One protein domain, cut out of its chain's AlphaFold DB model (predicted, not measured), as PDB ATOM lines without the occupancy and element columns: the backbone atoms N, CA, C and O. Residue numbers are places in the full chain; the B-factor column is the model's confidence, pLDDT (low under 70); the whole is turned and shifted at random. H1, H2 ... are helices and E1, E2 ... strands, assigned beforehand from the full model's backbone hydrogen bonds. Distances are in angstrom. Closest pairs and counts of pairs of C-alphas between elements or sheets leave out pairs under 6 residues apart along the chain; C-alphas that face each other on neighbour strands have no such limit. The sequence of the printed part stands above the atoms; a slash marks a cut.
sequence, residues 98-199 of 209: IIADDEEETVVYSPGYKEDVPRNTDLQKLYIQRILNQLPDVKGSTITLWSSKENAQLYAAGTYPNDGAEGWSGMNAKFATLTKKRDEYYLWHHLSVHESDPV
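Overview. This is residues 98 to 199 of the 209 residues of an uncharacterized protein of Brevibacillus invocatus (UniProt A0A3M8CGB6). A single twisted sheet of six strands forms the middle of the domain, with the long helix H2 crossing one face and the short helix H3 covering E2 on the other. H4 lies beside the strands on the same face as H3, and the small H1 only grazes the sheet. The 102 printed residues hold, along the chain, E1 E2 H1 H2 E3 H3 H4 E4 E5 E6; the sheet is mixed, in the order E1 E2 E3 E4 E5 E6. The class is mixed, helices and strands, and the whole is compact, with a radius of gyration of the C-alphas of 13.0 A and spans of 36 by 32 by 22 A.

Arrangement. E1, residues 98 to 101, and E2, residues 105 to 109, form an antiparallel hairpin, with N 99 and O 107 2.8 A apart, within hydrogen-bond range. H1, residues 112 to 115, is close to but not clearly touching H2, residues 122 to 134; the C-alphas of Tyr 113 and Gln 124, their closest, are 7.3 A apart. E3, residues 142 to 146, is parallel to E2, with N 106 and O 142 at 2.8 A; E2, H1, H2 and E3 form a strand-helix-strand unit, two parallel neighbour strands with helices between, whose crossover is right-handed. H3, residues 149 to 156, runs along E2 at 1 degrees on the local plane, at a height over the sheet of 7.6 A. H4, residues 165 to 173, lies over none of the strands. E4, residues 174 to 181, is antiparallel to E3, with N 143 and O 178 at 2.8 A. E5, residues 184 to 192, and E6, residues 195 to 198, continue from E4 as a meander, each strand the antiparallel neighbour of the one before; N 181 and O 184 are 2.8 A apart, as are N 189 and O 197. H2 lies over E3, E4 and E5 at a height of 9.9 A, on the opposite face from H3: three layers, helices on both faces of a sheet. Every O i to N i+4 pair is within range in H2 and H3; H4 has 2 of 5, beside 4 of 6 O i to N i+3 pairs, and H1 is too short for such a pair.

Along the chain. E1 begins at C-alpha 98, (-21.533, -20.689, 19.750). H2 is 18.8 A long, E4 20.4 A and E5 24.6 A. E6 ends at C-alpha 198, (-42.831, -15.080, 12.734).

Size, cuts and confidence. The C-alphas farthest apart, those of Gly 164 and Asp 183, are 36.9 A apart. The printed part has no cut and no long link. Its mean pLDDT is 83.0, and residues 115 to 121 and 161 to 171 are under 70.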
ATOM      1  N   ILE A  98     -21.209 -19.606  20.682       96.44
ATOM      2  CA  ILE A  98     -21.533 -20.689  19.750       96.44
ATOM      3  C   ILE A  98     -21.174 -22.009  20.436       96.44
ATOM      4  O   ILE A  98     -20.007 -22.275  20.722       96.44
ATOM      5  N   ILE A  99     -22.189 -22.821  20.717       96.88
ATOM      6  CA  ILE A  99     -22.065 -24.115  21.394       96.88
ATOM      7  C   ILE A  99     -21.728 -25.220  20.390       96.88
ATOM      8  O   ILE A  99     -20.916 -26.095  20.687       96.88
ATOM      9  N   ALA A 100     -22.335 -25.167  19.205       95.75
ATOM     10  CA  ALA A 100     -22.077 -26.076  18.097       95.75
ATOM     11  C   ALA A 100     -22.284 -25.358  16.759       95.75
ATOM     12  O   ALA A 100     -23.103 -24.444  16.670       95.75
ATOM     13  N   ASP A 101     -21.525 -25.771  15.747       96.06
ATOM     14  CA  ASP A 101     -21.599 -25.246  14.383       96.06
ATOM     15  C   ASP A 101     -21.214 -26.338  13.376       96.06
ATOM     16  O   ASP A 101     -20.031 -26.642  13.171       96.06
ATOM     17  N   ASP A 102     -22.229 -26.943  12.768       93.25
ATOM     18  CA  ASP A 102     -22.099 -27.882  11.658       93.25
ATOM     19  C   ASP A 102     -22.887 -27.395  10.426       93.25
ATOM     20  O   ASP A 102     -23.353 -26.262  10.390       93.25
ATOM     21  N   GLU A 103     -22.946 -28.189   9.354       89.88
ATOM     22  CA  GLU A 103     -23.612 -27.771   8.107       89.88
ATOM     23  C   GLU A 103     -25.140 -27.674   8.246       89.88
ATOM     24  O   GLU A 103     -25.786 -26.881   7.555       89.88
ATOM     25  N   GLU A 104     -25.737 -28.479   9.124       89.38
ATOM     26  CA  GLU A 104     -27.179 -28.504   9.327       89.38
ATOM     27  C   GLU A 104     -27.586 -27.418  10.320       89.38
ATOM     28  O   GLU A 104     -28.472 -26.608  10.012       89.38
ATOM     29  N   GLU A 105     -26.900 -27.352  11.461       92.62
ATOM     30  CA  GLU A 105     -27.307 -26.554  12.605       92.62
ATOM     31  C   GLU A 105     -26.155 -25.806  13.299       92.62
ATOM     32  O   GLU A 105     -25.061 -26.316  13.539       92.62
ATOM     33  N   THR A 106     -26.454 -24.571  13.695       96.44
ATOM     34  CA  THR A 106     -25.655 -23.764  14.612       96.44
ATOM     35  C   THR A 106     -26.463 -23.522  15.887       96.44
ATOM     36  O   THR A 106     -27.573 -22.987  15.854       96.44
ATOM     37  N   VAL A 107     -25.894 -23.874  17.038       95.56
ATOM     38  CA  VAL A 107     -26.519 -23.701  18.354       95.56
ATOM     39  C   VAL A 107     -25.820 -22.568  19.090       95.56
ATOM     40  O   VAL A 107     -24.621 -22.640  19.354       95.56
ATOM     41  N   VAL A 108     -26.568 -21.531  19.457       96.94
ATOM     42  CA  VAL A 108     -26.028 -20.323  20.090       96.94
ATOM     43  C   VAL A 108     -26.685 -20.096  21.444       96.94
ATOM     44  O   VAL A 108     -27.909 -20.088  21.573       96.94
ATOM     45  N   TYR A 109     -25.866 -19.865  22.459       95.31
ATOM     46  CA  TYR A 109     -26.292 -19.442  23.784       95.31
ATOM     47  C   TYR A 109     -26.173 -17.921  23.932       95.31
ATOM     48  O   TYR A 109     -25.160 -17.334  23.553       95.31
ATOM     49  N   SER A 110     -27.185 -17.289  24.528       92.81
ATOM     50  CA  SER A 110     -27.136 -15.889  24.953       92.81
ATOM     51  C   SER A 110     -27.791 -15.711  26.332       92.81
ATOM     52  O   SER A 110     -28.975 -16.033  26.480       92.81
ATOM     53  N   PRO A 111     -27.065 -15.194  27.343       88.56
ATOM     54  CA  PRO A 111     -27.589 -15.018  28.700       88.56
ATOM     55  C   PRO A 111     -28.665 -13.925  28.808       88.56
ATOM     56  O   PRO A 111     -29.619 -14.087  29.565       88.56
ATOM     57  N   GLY A 112     -28.557 -12.840  28.032       82.12
ATOM     58  CA  GLY A 112     -29.347 -11.622  28.261       82.12
ATOM     59  C   GLY A 112     -30.837 -11.723  27.919       82.12
ATOM     60  O   GLY A 112     -31.640 -10.920  28.383       82.12
ATOM     61  N   TYR A 113     -31.262 -12.742  27.165       82.06
ATOM     62  CA  TYR A 113     -32.632 -12.813  26.639       82.06
ATOM     63  C   TYR A 113     -33.736 -12.842  27.719       82.06
ATOM     64  O   TYR A 113     -34.817 -12.292  27.509       82.06
ATOM     65  N   LYS A 114     -33.506 -13.505  28.865       74.94
ATOM     66  CA  LYS A 114     -34.517 -13.623  29.940       74.94
ATOM     67  C   LYS A 114     -34.391 -12.568  31.033       74.94
ATOM     68  O   LYS A 114     -35.394 -12.303  31.697       74.94
ATOM     69  N   GLU A 115     -33.188 -12.054  31.250       69.25
ATOM     70  CA  GLU A 115     -32.871 -11.164  32.371       69.25
ATOM     71  C   GLU A 115     -32.938  -9.694  31.954       69.25
ATOM     72  O   GLU A 115     -33.501  -8.886  32.691       69.25
ATOM     73  N   ASP A 116     -32.475  -9.375  30.742       66.62
ATOM     74  CA  ASP A 116     -32.260  -7.995  30.300       66.62
ATOM     75  C   ASP A 116     -33.330  -7.491  29.318       66.62
ATOM     76  O   ASP A 116     -33.402  -6.295  29.040       66.62
ATOM     77  N   VAL A 117     -34.177  -8.381  28.781       68.81
ATOM     78  CA  VAL A 117     -35.173  -8.023  27.757       68.81
ATOM     79  C   VAL A 117     -36.604  -8.169  28.284       68.81
ATOM     80  O   VAL A 117     -37.017  -9.274  28.657       68.81
ATOM     81  N   PRO A 118     -37.416  -7.093  28.272       69.38
ATOM     82  CA  PRO A 118     -38.819  -7.152  28.671       69.38
ATOM     83  C   PRO A 118     -39.613  -8.217  27.902       69.38
ATOM     84  O   PRO A 118     -39.605  -8.267  26.669       69.38
ATOM     85  N   ARG A 119     -40.328  -9.071  28.642       67.94
ATOM     86  CA  ARG A 119     -41.067 -10.213  28.082       67.94
ATOM     87  C   ARG A 119     -42.206  -9.775  27.163       67.94
ATOM     88  O   ARG A 119     -42.935  -8.852  27.505       67.94
ATOM     89  N   ASN A 120     -42.418 -10.534  26.083       60.41
ATOM     90  CA  ASN A 120     -43.564 -10.406  25.177       60.41
ATOM     91  C   ASN A 120     -43.680  -9.016  24.525       60.41
ATOM     92  O   ASN A 120     -44.737  -8.386  24.531       60.41
ATOM     93  N   THR A 121     -42.561  -8.511  24.010       66.62
ATOM     94  CA  THR A 121     -42.489  -7.209  23.342       66.62
ATOM     95  C   THR A 121     -41.707  -7.322  22.037       66.62
ATOM     96  O   THR A 121     -40.864  -8.209  21.883       66.62
ATOM     97  N   ASP A 122     -41.912  -6.375  21.118       76.19
ATOM     98  CA  ASP A 122     -41.090  -6.240  19.906       76.19
ATOM     99  C   ASP A 122     -39.589  -6.069  20.219       76.19
ATOM    100  O   ASP A 122     -38.747  -6.343  19.362       76.19
ATOM    101  N   LEU A 123     -39.227  -5.709  21.460       76.88
ATOM    102  CA  LEU A 123     -37.835  -5.669  21.918       76.88
ATOM    103  C   LEU A 123     -37.167  -7.045  21.894       76.88
ATOM    104  O   LEU A 123     -35.994  -7.133  21.554       76.88
ATOM    105  N   GLN A 124     -37.892  -8.124  22.206       84.50
ATOM    106  CA  GLN A 124     -37.338  -9.479  22.108       84.50
ATOM    107  C   GLN A 124     -36.983  -9.823  20.662       84.50
ATOM    108  O   GLN A 124     -35.906 -10.357  20.402       84.50
ATOM    109  N   LYS A 125     -37.840  -9.440  19.709       86.94
ATOM    110  CA  LYS A 125     -37.603  -9.630  18.271       86.94
ATOM    111  C   LYS A 125     -36.418  -8.788  17.782       86.94
ATOM    112  O   LYS A 125     -35.591  -9.282  17.022       86.94
ATOM    113  N   LEU A 126     -36.297  -7.550  18.262       82.81
ATOM    114  CA  LEU A 126     -35.156  -6.666  17.997       82.81
ATOM    115  C   LEU A 126     -33.836  -7.229  18.554       82.81
ATOM    116  O   LEU A 126     -32.841  -7.288  17.833       82.81
ATOM    117  N   TYR A 127     -33.841  -7.711  19.797       85.88
ATOM    118  CA  TYR A 127     -32.692  -8.356  20.436       85.88
ATOM    119  C   TYR A 127     -32.227  -9.597  19.662       85.88
ATOM    120  O   TYR A 127     -31.038  -9.751  19.378       85.88
ATOM    121  N   ILE A 128     -33.170 -10.454  19.249       90.06
ATOM    122  CA  ILE A 128     -32.896 -11.636  18.418       90.06
ATOM    123  C   ILE A 128     -32.193 -11.234  17.118       90.06
ATOM    124  O   ILE A 128     -31.164 -11.812  16.773       90.06
ATOM    125  N   GLN A 129     -32.715 -10.231  16.405       87.56
ATOM    126  CA  GLN A 129     -32.101  -9.768  15.159       87.56
ATOM    127  C   GLN A 129     -30.693  -9.223  15.372       87.56
ATOM    128  O   GLN A 129     -29.804  -9.506  14.571       87.56
ATOM    129  N   ARG A 130     -30.467  -8.477  16.458       84.75
ATOM    130  CA  ARG A 130     -29.136  -7.952  16.761       84.75
ATOM    131  C   ARG A 130     -28.136  -9.074  17.004       84.75
ATOM    132  O   ARG A 130     -27.071  -9.026  16.398       84.75
ATOM    133  N   ILE A 131     -28.494 -10.087  17.802       90.19
ATOM    134  CA  ILE A 131     -27.652 -11.276  18.005       90.19
ATOM    135  C   ILE A 131     -27.292 -11.917  16.670       90.19
ATOM    136  O   ILE A 131     -26.126 -12.195  16.431       90.19
ATOM    137  N   LEU A 132     -28.273 -12.132  15.795       90.75
ATOM    138  CA  LEU A 132     -28.023 -12.777  14.506       90.75
ATOM    139  C   LEU A 132     -27.081 -11.949  13.620       90.75
ATOM    140  O   LEU A 132     -26.208 -12.519  12.977       90.75
ATOM    141  N   ASN A 133     -27.203 -10.620  13.646       86.94
ATOM    142  CA  ASN A 133     -26.369  -9.714  12.853       86.94
ATOM    143  C   ASN A 133     -24.911  -9.603  13.341       86.94
ATOM    144  O   ASN A 133     -24.055  -9.195  12.562       86.94
ATOM    145  N   GLN A 134     -24.627  -9.915  14.610       88.19
ATOM    146  CA  GLN A 134     -23.262  -9.895  15.168       88.19
ATOM    147  C   GLN A 134     -22.574 -11.265  15.127       88.19
ATOM    148  O   GLN A 134     -21.393 -11.364  15.470       88.19
ATOM    149  N   LEU A 135     -23.295 -12.338  14.777       90.31
ATOM    150  CA  LEU A 135     -22.668 -13.649  14.649       90.31
ATOM    151  C   LEU A 135     -21.614 -13.606  13.529       90.31
ATOM    152  O   LEU A 135     -21.840 -12.972  12.497       90.31
ATOM    153  N   PRO A 136     -20.464 -14.281  13.711       89.75
ATOM    154  CA  PRO A 136     -19.530 -14.493  12.614       89.75
ATOM    155  C   PRO A 136     -20.181 -15.356  11.523       89.75
ATOM    156  O   PRO A 136     -21.273 -15.889  11.709       89.75
ATOM    157  N   ASP A 137     -19.496 -15.548  10.397       88.69
ATOM    158  CA  ASP A 137     -19.953 -16.489   9.371       88.69
ATOM    159  C   ASP A 137     -20.078 -17.906   9.967       88.69
ATOM    160  O   ASP A 137     -19.075 -18.549  10.288       88.69
ATOM    161  N   VAL A 138     -21.317 -18.379  10.128       91.31
ATOM    162  CA  VAL A 138     -21.654 -19.717  10.639       91.31
ATOM    163  C   VAL A 138     -22.017 -20.663   9.498       91.31
ATOM    164  O   VAL A 138     -22.452 -20.230   8.426       91.31
ATOM    165  N   LYS A 139     -21.824 -21.967   9.710       89.44
ATOM    166  CA  LYS A 139     -22.044 -22.990   8.676       89.44
ATOM    167  C   LYS A 139     -23.495 -23.448   8.601       89.44
ATOM    168  O   LYS A 139     -23.955 -23.788   7.511       89.44
ATOM    169  N   GLY A 140     -24.182 -23.453   9.741       88.06
ATOM    170  CA  GLY A 140     -25.493 -24.065   9.891       88.06
ATOM    171  C   GLY A 140     -26.546 -23.440   8.990       88.06
ATOM    172  O   GLY A 140     -26.747 -22.224   8.959       88.06
ATOM    173  N   SER A 141     -27.282 -24.297   8.285       90.25
ATOM    174  CA  SER A 141     -28.495 -23.888   7.571       90.25
ATOM    175  C   SER A 141     -29.608 -23.431   8.522       90.25
ATOM    176  O   SER A 141     -30.464 -22.632   8.139       90.25
ATOM    177  N   THR A 142     -29.587 -23.909   9.768       93.50
ATOM    178  CA  THR A 142     -30.496 -23.509  10.842       93.50
ATOM    179  C   THR A 142     -29.697 -22.974  12.023       93.50
ATOM    180  O   THR A 142     -28.774 -23.625  12.484       93.50
ATOM    181  N   ILE A 143     -30.066 -21.811  12.552       95.81
ATOM    182  CA  ILE A 143     -29.475 -21.243  13.766       95.81
ATOM    183  C   ILE A 143     -30.527 -21.275  14.869       95.81
ATOM    184  O   ILE A 143     -31.612 -20.714  14.702       95.81
ATOM    185  N   THR A 144     -30.220 -21.890  16.008       94.75
ATOM    186  CA  THR A 144     -31.086 -21.879  17.193       94.75
ATOM    187  C   THR A 144     -30.472 -21.041  18.306       94.75
ATOM    188  O   THR A 144     -29.294 -21.181  18.631       94.75
ATOM    189  N   LEU A 145     -31.276 -20.155  18.901       95.06
ATOM    190  CA  LEU A 145     -30.845 -19.298  20.007       95.06
ATOM    191  C   LEU A 145     -31.441 -19.778  21.332       95.06
ATOM    192  O   LEU A 145     -32.647 -20.040  21.423       95.06
ATOM    193  N   TRP A 146     -30.599 -19.858  22.361       93.69
ATOM    194  CA  TRP A 146     -30.915 -20.465  23.650       93.69
ATOM    195  C   TRP A 146     -30.562 -19.559  24.826       93.69
ATOM    196  O   TRP A 146     -29.478 -18.985  24.885       93.69
ATOM    197  N   SER A 147     -31.459 -19.478  25.806       91.62
ATOM    198  CA  SER A 147     -31.291 -18.695  27.034       91.62
ATOM    199  C   SER A 147     -30.701 -19.512  28.190       91.62
ATOM    200  O   SER A 147     -30.570 -18.998  29.293       91.62
ATOM    201  N   SER A 148     -30.449 -20.811  27.999       90.94
ATOM    202  CA  SER A 148     -29.823 -21.694  28.991       90.94
ATOM    203  C   SER A 148     -28.682 -22.442  28.329       90.94
ATOM    204  O   SER A 148     -28.900 -23.180  27.366       90.94
ATOM    205  N   LYS A 149     -27.471 -22.253  28.860       92.44
ATOM    206  CA  LYS A 149     -26.261 -22.885  28.334       92.44
ATOM    207  C   LYS A 149     -26.325 -24.405  28.448       92.44
ATOM    208  O   LYS A 149     -26.006 -25.097  27.491       92.44
ATOM    209  N   GLU A 150     -26.784 -24.910  29.588       91.31
ATOM    210  CA  GLU A 150     -26.934 -26.347  29.833       91.31
ATOM    211  C   GLU A 150     -27.883 -26.989  28.811       91.31
ATOM    212  O   GLU A 150     -27.535 -27.980  28.175       91.31
ATOM    213  N   ASN A 151     -29.041 -26.368  28.563       89.56
ATOM    214  CA  ASN A 151     -29.998 -26.887  27.585       89.56
ATOM    215  C   ASN A 151     -29.454 -26.827  26.155       89.56
ATOM    216  O   ASN A 151     -29.656 -27.769  25.396       89.56
ATOM    217  N   ALA A 152     -28.746 -25.753  25.798       90.88
ATOM    218  CA  ALA A 152     -28.097 -25.635  24.496       90.88
ATOM    219  C   ALA A 152     -27.052 -26.744  24.283       90.88
ATOM    220  O   ALA A 152     -26.988 -27.336  23.210       90.88
ATOM    221  N   GLN A 153     -26.271 -27.070  25.318       92.94
ATOM    222  CA  GLN A 153     -25.275 -28.145  25.280       92.94
ATOM    223  C   GLN A 153     -25.914 -29.530  25.151       92.94
ATOM    224  O   GLN A 153     -25.460 -30.333  24.339       92.94
ATOM    225  N   LEU A 154     -26.978 -29.810  25.911       89.69
ATOM    226  CA  LEU A 154     -27.725 -31.068  25.801       89.69
ATOM    227  C   LEU A 154     -28.356 -31.234  24.415       89.69
ATOM    228  O   LEU A 154     -28.362 -32.332  23.862       89.69
ATOM    229  N   TYR A 155     -28.876 -30.140  23.854       88.12
ATOM    230  CA  TYR A 155     -29.473 -30.130  22.525       88.12
ATOM    231  C   TYR A 155     -28.416 -30.387  21.445       88.12
ATOM    232  O   TYR A 155     -28.562 -31.324  20.667       88.12
ATOM    233  N   ALA A 156     -27.301 -29.651  21.482       90.44
ATOM    234  CA  ALA A 156     -26.173 -29.838  20.570       90.44
ATOM    235  C   ALA A 156     -25.561 -31.251  20.639       90.44
ATOM    236  O   ALA A 156     -25.086 -31.779  19.640       90.44
ATOM    237  N   ALA A 157     -25.571 -31.882  21.815       89.88
ATOM    238  CA  ALA A 157     -25.075 -33.243  21.997       89.88
ATOM    239  C   ALA A 157     -26.078 -34.333  21.570       89.88
ATOM    240  O   ALA A 157     -25.743 -35.518  21.621       89.88
ATOM    241  N   GLY A 158     -27.315 -33.972  21.205       85.56
ATOM    242  CA  GLY A 158     -28.388 -34.931  20.928       85.56
ATOM    243  C   GLY A 158     -28.804 -35.760  22.151       85.56
ATOM    244  O   GLY A 158     -29.455 -36.793  22.007       85.56
ATOM    245  N   THR A 159     -28.427 -35.334  23.360       84.31
ATOM    246  CA  THR A 159     -28.724 -36.017  24.633       84.31
ATOM    247  C   THR A 159     -29.885 -35.371  25.377       84.31
ATOM    248  O   THR A 159     -30.067 -35.576  26.578       84.31
ATOM    249  N   TYR A 160     -30.680 -34.580  24.660       72.19
ATOM    250  CA  TYR A 160     -31.816 -33.880  25.219       72.19
ATOM    251  C   TYR A 160     -32.864 -34.870  25.745       72.19
ATOM    252  O   TYR A 160     -33.309 -35.741  24.993       72.19
ATOM    253  N   PRO A 161     -33.263 -34.783  27.025       65.50
ATOM    254  CA  PRO A 161     -34.220 -35.723  27.584       65.50
ATOM    255  C   PRO A 161     -35.590 -35.528  26.925       65.50
ATOM    256  O   PRO A 161     -36.191 -34.469  27.048       65.50
ATOM    257  N   ASN A 162     -36.111 -36.560  26.259       60.31
ATOM    258  CA  ASN A 162     -37.450 -36.546  25.650       60.31
ATOM    259  C   ASN A 162     -38.569 -36.955  26.632       60.31
ATOM    260  O   ASN A 162     -39.749 -36.945  26.281       60.31
ATOM    261  N   ASP A 163     -38.216 -37.296  27.876       47.53
ATOM    262  CA  ASP A 163     -39.021 -38.217  28.689       47.53
ATOM    263  C   ASP A 163     -39.801 -37.552  29.844       47.53
ATOM    264  O   ASP A 163     -40.252 -38.226  30.769       47.53
ATOM    265  N   GLY A 164     -40.024 -36.233  29.819       51.12
ATOM    266  CA  GLY A 164     -40.814 -35.574  30.868       51.12
ATOM    267  C   GLY A 164     -41.258 -34.150  30.555       51.12
ATOM    268  O   GLY A 164     -40.860 -33.568  29.549       51.12
ATOM    269  N   ALA A 165     -42.046 -33.555  31.460       48.75
ATOM    270  CA  ALA A 165     -42.405 -32.132  31.404       48.75
ATOM    271  C   ALA A 165     -41.162 -31.228  31.324       48.75
ATOM    272  O   ALA A 165     -41.243 -30.137  30.772       48.75
ATOM    273  N   GLU A 166     -40.009 -31.701  31.814       47.91
ATOM    274  CA  GLU A 166     -38.715 -31.018  31.736       47.91
ATOM    275  C   GLU A 166     -38.029 -31.106  30.361       47.91
ATOM    276  O   GLU A 166     -37.381 -30.152  29.939       47.91
ATOM    277  N   GLY A 167     -38.264 -32.184  29.604       51.31
ATOM    278  CA  GLY A 167     -37.841 -32.292  28.203       51.31
ATOM    279  C   GLY A 167     -38.535 -31.276  27.296       51.31
ATOM    280  O   GLY A 167     -37.963 -30.773  26.338       51.31
ATOM    281  N   TRP A 168     -39.756 -30.883  27.653       54.19
ATOM    282  CA  TRP A 168     -40.442 -29.753  27.031       54.19
ATOM    283  C   TRP A 168     -40.108 -28.431  27.741       54.19
ATOM    284  O   TRP A 168     -40.003 -27.396  27.090       54.19
ATOM    285  N   SER A 169     -39.867 -28.426  29.058       54.38
ATOM    286  CA  SER A 169     -39.543 -27.195  29.796       54.38
ATOM    287  C   SER A 169     -38.238 -26.568  29.324       54.38
ATOM    288  O   SER A 169     -38.131 -25.341  29.289       54.38
ATOM    289  N   GLY A 170     -37.275 -27.383  28.899       57.75
ATOM    290  CA  GLY A 170     -36.045 -26.883  28.330       57.75
ATOM    291  C   GLY A 170     -36.233 -26.250  26.940       57.75
ATOM    292  O   GLY A 170     -35.461 -25.355  26.596       57.75
ATOM    293  N   MET A 171     -37.287 -26.598  26.184       63.06
ATOM    294  CA  MET A 171     -37.665 -25.854  24.973       63.06
ATOM    295  C   MET A 171     -38.132 -24.428  25.296       63.06
ATOM    296  O   MET A 171     -37.987 -23.565  24.441       63.06
ATOM    297  N   ASN A 172     -38.546 -24.117  26.535       72.69
ATOM    298  CA  ASN A 172     -38.722 -22.719  26.970       72.69
ATOM    299  C   ASN A 172     -37.390 -21.959  27.110       72.69
ATOM    300  O   ASN A 172     -37.385 -20.777  27.471       72.69
ATOM    301  N   ALA A 173     -36.247 -22.632  26.960       85.94
ATOM    302  CA  ALA A 173     -34.954 -21.972  26.851       85.94
ATOM    303  C   ALA A 173     -34.593 -21.665  25.397       85.94
ATOM    304  O   ALA A 173     -33.849 -20.715  25.180       85.94
ATOM    305  N   LYS A 174     -35.118 -22.402  24.412       89.31
ATOM    306  CA  LYS A 174     -34.979 -22.020  23.006       89.31
ATOM    307  C   LYS A 174     -35.919 -20.856  22.735       89.31
ATOM    308  O   LYS A 174     -37.119 -20.975  22.951       89.31
ATOM    309  N   PHE A 175     -35.378 -19.742  22.265       91.12
ATOM    310  CA  PHE A 175     -36.162 -18.523  22.082       91.12
ATOM    311  C   PHE A 175     -36.197 -18.009  20.648       91.12
ATOM    312  O   PHE A 175     -37.060 -17.202  20.321       91.12
ATOM    313  N   ALA A 176     -35.319 -18.481  19.764       93.12
ATOM    314  CA  ALA A 176     -35.436 -18.169  18.345       93.12
ATOM    315  C   ALA A 176     -34.907 -19.291  17.456       93.12
ATOM    316  O   ALA A 176     -34.083 -20.114  17.868       93.12
ATOM    317  N   THR A 177     -35.389 -19.317  16.219       94.19
ATOM    318  CA  THR A 177     -34.838 -20.156  15.158       94.19
ATOM    319  C   THR A 177     -34.798 -19.369  13.860       94.19
ATOM    320  O   THR A 177     -35.829 -18.868  13.417       94.19
ATOM    321  N   LEU A 178     -33.615 -19.276  13.259       94.50
ATOM    322  CA  LEU A 178     -33.420 -18.781  11.903       94.50
ATOM    323  C   LEU A 178     -33.198 -19.984  10.992       94.50
ATOM    324  O   LEU A 178     -32.277 -20.756  11.229       94.50
ATOM    325  N   THR A 179     -34.000 -20.150   9.949       92.44
ATOM    326  CA  THR A 179     -33.799 -21.222   8.967       92.44
ATOM    327  C   THR A 179     -33.519 -20.625   7.600       92.44
ATOM    328  O   THR A 179     -34.290 -19.798   7.120       92.44
ATOM    329  N   LYS A 180     -32.454 -21.086   6.948       88.38
ATOM    330  CA  LYS A 180     -32.122 -20.756   5.565       88.38
ATOM    331  C   LYS A 180     -32.688 -21.823   4.630       88.38
ATOM    332  O   LYS A 180     -32.281 -22.982   4.687       88.38
ATOM    333  N   LYS A 181     -33.603 -21.453   3.732       83.75
ATOM    334  CA  LYS A 181     -34.095 -22.342   2.663       83.75
ATOM    335  C   LYS A 181     -34.003 -21.635   1.321       83.75
ATOM    336  O   LYS A 181     -34.622 -20.599   1.147       83.75
ATOM    337  N   ARG A 182     -33.305 -22.248   0.354       74.25
ATOM    338  CA  ARG A 182     -33.290 -21.822  -1.064       74.25
ATOM    339  C   ARG A 182     -33.093 -20.303  -1.237       74.25
ATOM    340  O   ARG A 182     -33.830 -19.675  -1.982       74.25
ATOM    341  N   ASP A 183     -32.110 -19.760  -0.522       77.44
ATOM    342  CA  ASP A 183     -31.712 -18.340  -0.481       77.44
ATOM    343  C   ASP A 183     -32.570 -17.391   0.372       77.44
ATOM    344  O   ASP A 183     -32.189 -16.237   0.552       77.44
ATOM    345  N   GLU A 184     -33.640 -17.877   0.998       82.62
ATOM    346  CA  GLU A 184     -34.456 -17.101   1.936       82.62
ATOM    347  C   GLU A 184     -34.169 -17.478   3.391       82.62
ATOM    348  O   GLU A 184     -33.845 -18.626   3.713       82.62
ATOM    349  N   TYR A 185     -34.304 -16.492   4.276       85.56
ATOM    350  CA  TYR A 185     -34.144 -16.647   5.715       85.56
ATOM    351  C   TYR A 185     -35.491 -16.459   6.406       85.56
ATOM    352  O   TYR A 185     -36.151 -15.444   6.214       85.56
ATOM    353  N   TYR A 186     -35.863 -17.414   7.252       89.06
ATOM    354  CA  TYR A 186     -37.105 -17.377   8.016       89.06
ATOM    355  C   TYR A 186     -36.784 -17.328   9.499       89.06
ATOM    356  O   TYR A 186     -36.210 -18.281  10.036       89.06
ATOM    357  N   LEU A 187     -37.150 -16.229  10.156       91.94
ATOM    358  CA  LEU A 187     -36.926 -16.041  11.582       91.94
ATOM    359  C   LEU A 187     -38.213 -16.247  12.382       91.94
ATOM    360  O   LEU A 187     -39.208 -15.547  12.194       91.94
ATOM    361  N   TRP A 188     -38.143 -17.176  13.328       90.94
ATOM    362  CA  TRP A 188     -39.204 -17.487  14.278       90.94
ATOM    363  C   TRP A 188     -38.770 -17.132  15.695       90.94
ATOM    364  O   TRP A 188     -37.685 -17.515  16.139       90.94
ATOM    365  N   HIS A 189     -39.637 -16.423  16.409       91.06
ATOM    366  CA  HIS A 189     -39.518 -16.104  17.827       91.06
ATOM    367  C   HIS A 189     -40.352 -17.103  18.628       91.06
ATOM    368  O   HIS A 189     -41.562 -17.184  18.444       91.06
ATOM    369  N   HIS A 190     -39.719 -17.877  19.508       88.31
ATOM    370  CA  HIS A 190     -40.403 -18.849  20.365       88.31
ATOM    371  C   HIS A 190     -40.770 -18.188  21.696       88.31
ATOM    372  O   HIS A 190     -39.896 -17.872  22.508       88.31
ATOM    373  N   LEU A 191     -42.068 -17.969  21.907       81.38
ATOM    374  CA  LEU A 191     -42.629 -17.413  23.143       81.38
ATOM    375  C   LEU A 191     -42.789 -18.501  24.210       81.38
ATOM    376  O   LEU A 191     -42.566 -18.267  25.399       81.38
ATOM    377  N   SER A 192     -43.141 -19.707  23.769       76.12
ATOM    378  CA  SER A 192     -43.194 -20.911  24.589       76.12
ATOM    379  C   SER A 192     -42.981 -22.151  23.724       76.12
ATOM    380  O   SER A 192     -42.876 -22.075  22.503       76.12
ATOM    381  N   VAL A 193     -42.985 -23.325  24.352       74.25
ATOM    382  CA  VAL A 193     -42.981 -24.623  23.660       74.25
ATOM    383  C   VAL A 193     -44.080 -24.758  22.596       74.25
ATOM    384  O   VAL A 193     -43.912 -25.480  21.616       74.25
ATOM    385  N   HIS A 194     -45.225 -24.113  22.814       78.25
ATOM    386  CA  HIS A 194     -46.420 -24.271  21.985       78.25
ATOM    387  C   HIS A 194     -46.763 -23.015  21.186       78.25
ATOM    388  O   HIS A 194     -47.764 -23.006  20.474       78.25
ATOM    389  N   GLU A 195     -45.963 -21.960  21.320       80.19
ATOM    390  CA  GLU A 195     -46.265 -20.650  20.763       80.19
ATOM    391  C   GLU A 195     -45.013 -20.049  20.138       80.19
ATOM    392  O   GLU A 195     -43.997 -19.829  20.805       80.19
ATOM    393  N   SER A 196     -45.113 -19.779  18.843       85.62
ATOM    394  CA  SER A 196     -44.056 -19.175  18.053       85.62
ATOM    395  C   SER A 196     -44.646 -18.156  17.096       85.62
ATOM    396  O   SER A 196     -45.609 -18.465  16.391       85.62
ATOM    397  N   ASP A 197     -44.000 -17.003  17.007       87.31
ATOM    398  CA  ASP A 197     -44.382 -15.917  16.120       87.31
ATOM    399  C   ASP A 197     -43.340 -15.740  15.015       87.31
ATOM    400  O   ASP A 197     -42.136 -15.721  15.303       87.31
ATOM    401  N   PRO A 198     -43.755 -15.538  13.754       86.88
ATOM    402  CA  PRO A 198     -42.831 -15.080  12.734       86.88
ATOM    403  C   PRO A 198     -42.373 -13.654  13.064       86.88
ATOM    404  O   PRO A 198     -43.145 -12.804  13.528       86.88
ATOM    405  N   VAL A 199     -41.101 -13.366  12.814       85.19
ATOM    406  CA  VAL A 199     -40.598 -11.993  12.883       85.19
ATOM    407  C   VAL A 199     -40.944 -11.308  11.566       85.19
ATOM    408  O   VAL A 199     -40.435 -11.683  10.520       85.19
TER     409      VAL A 199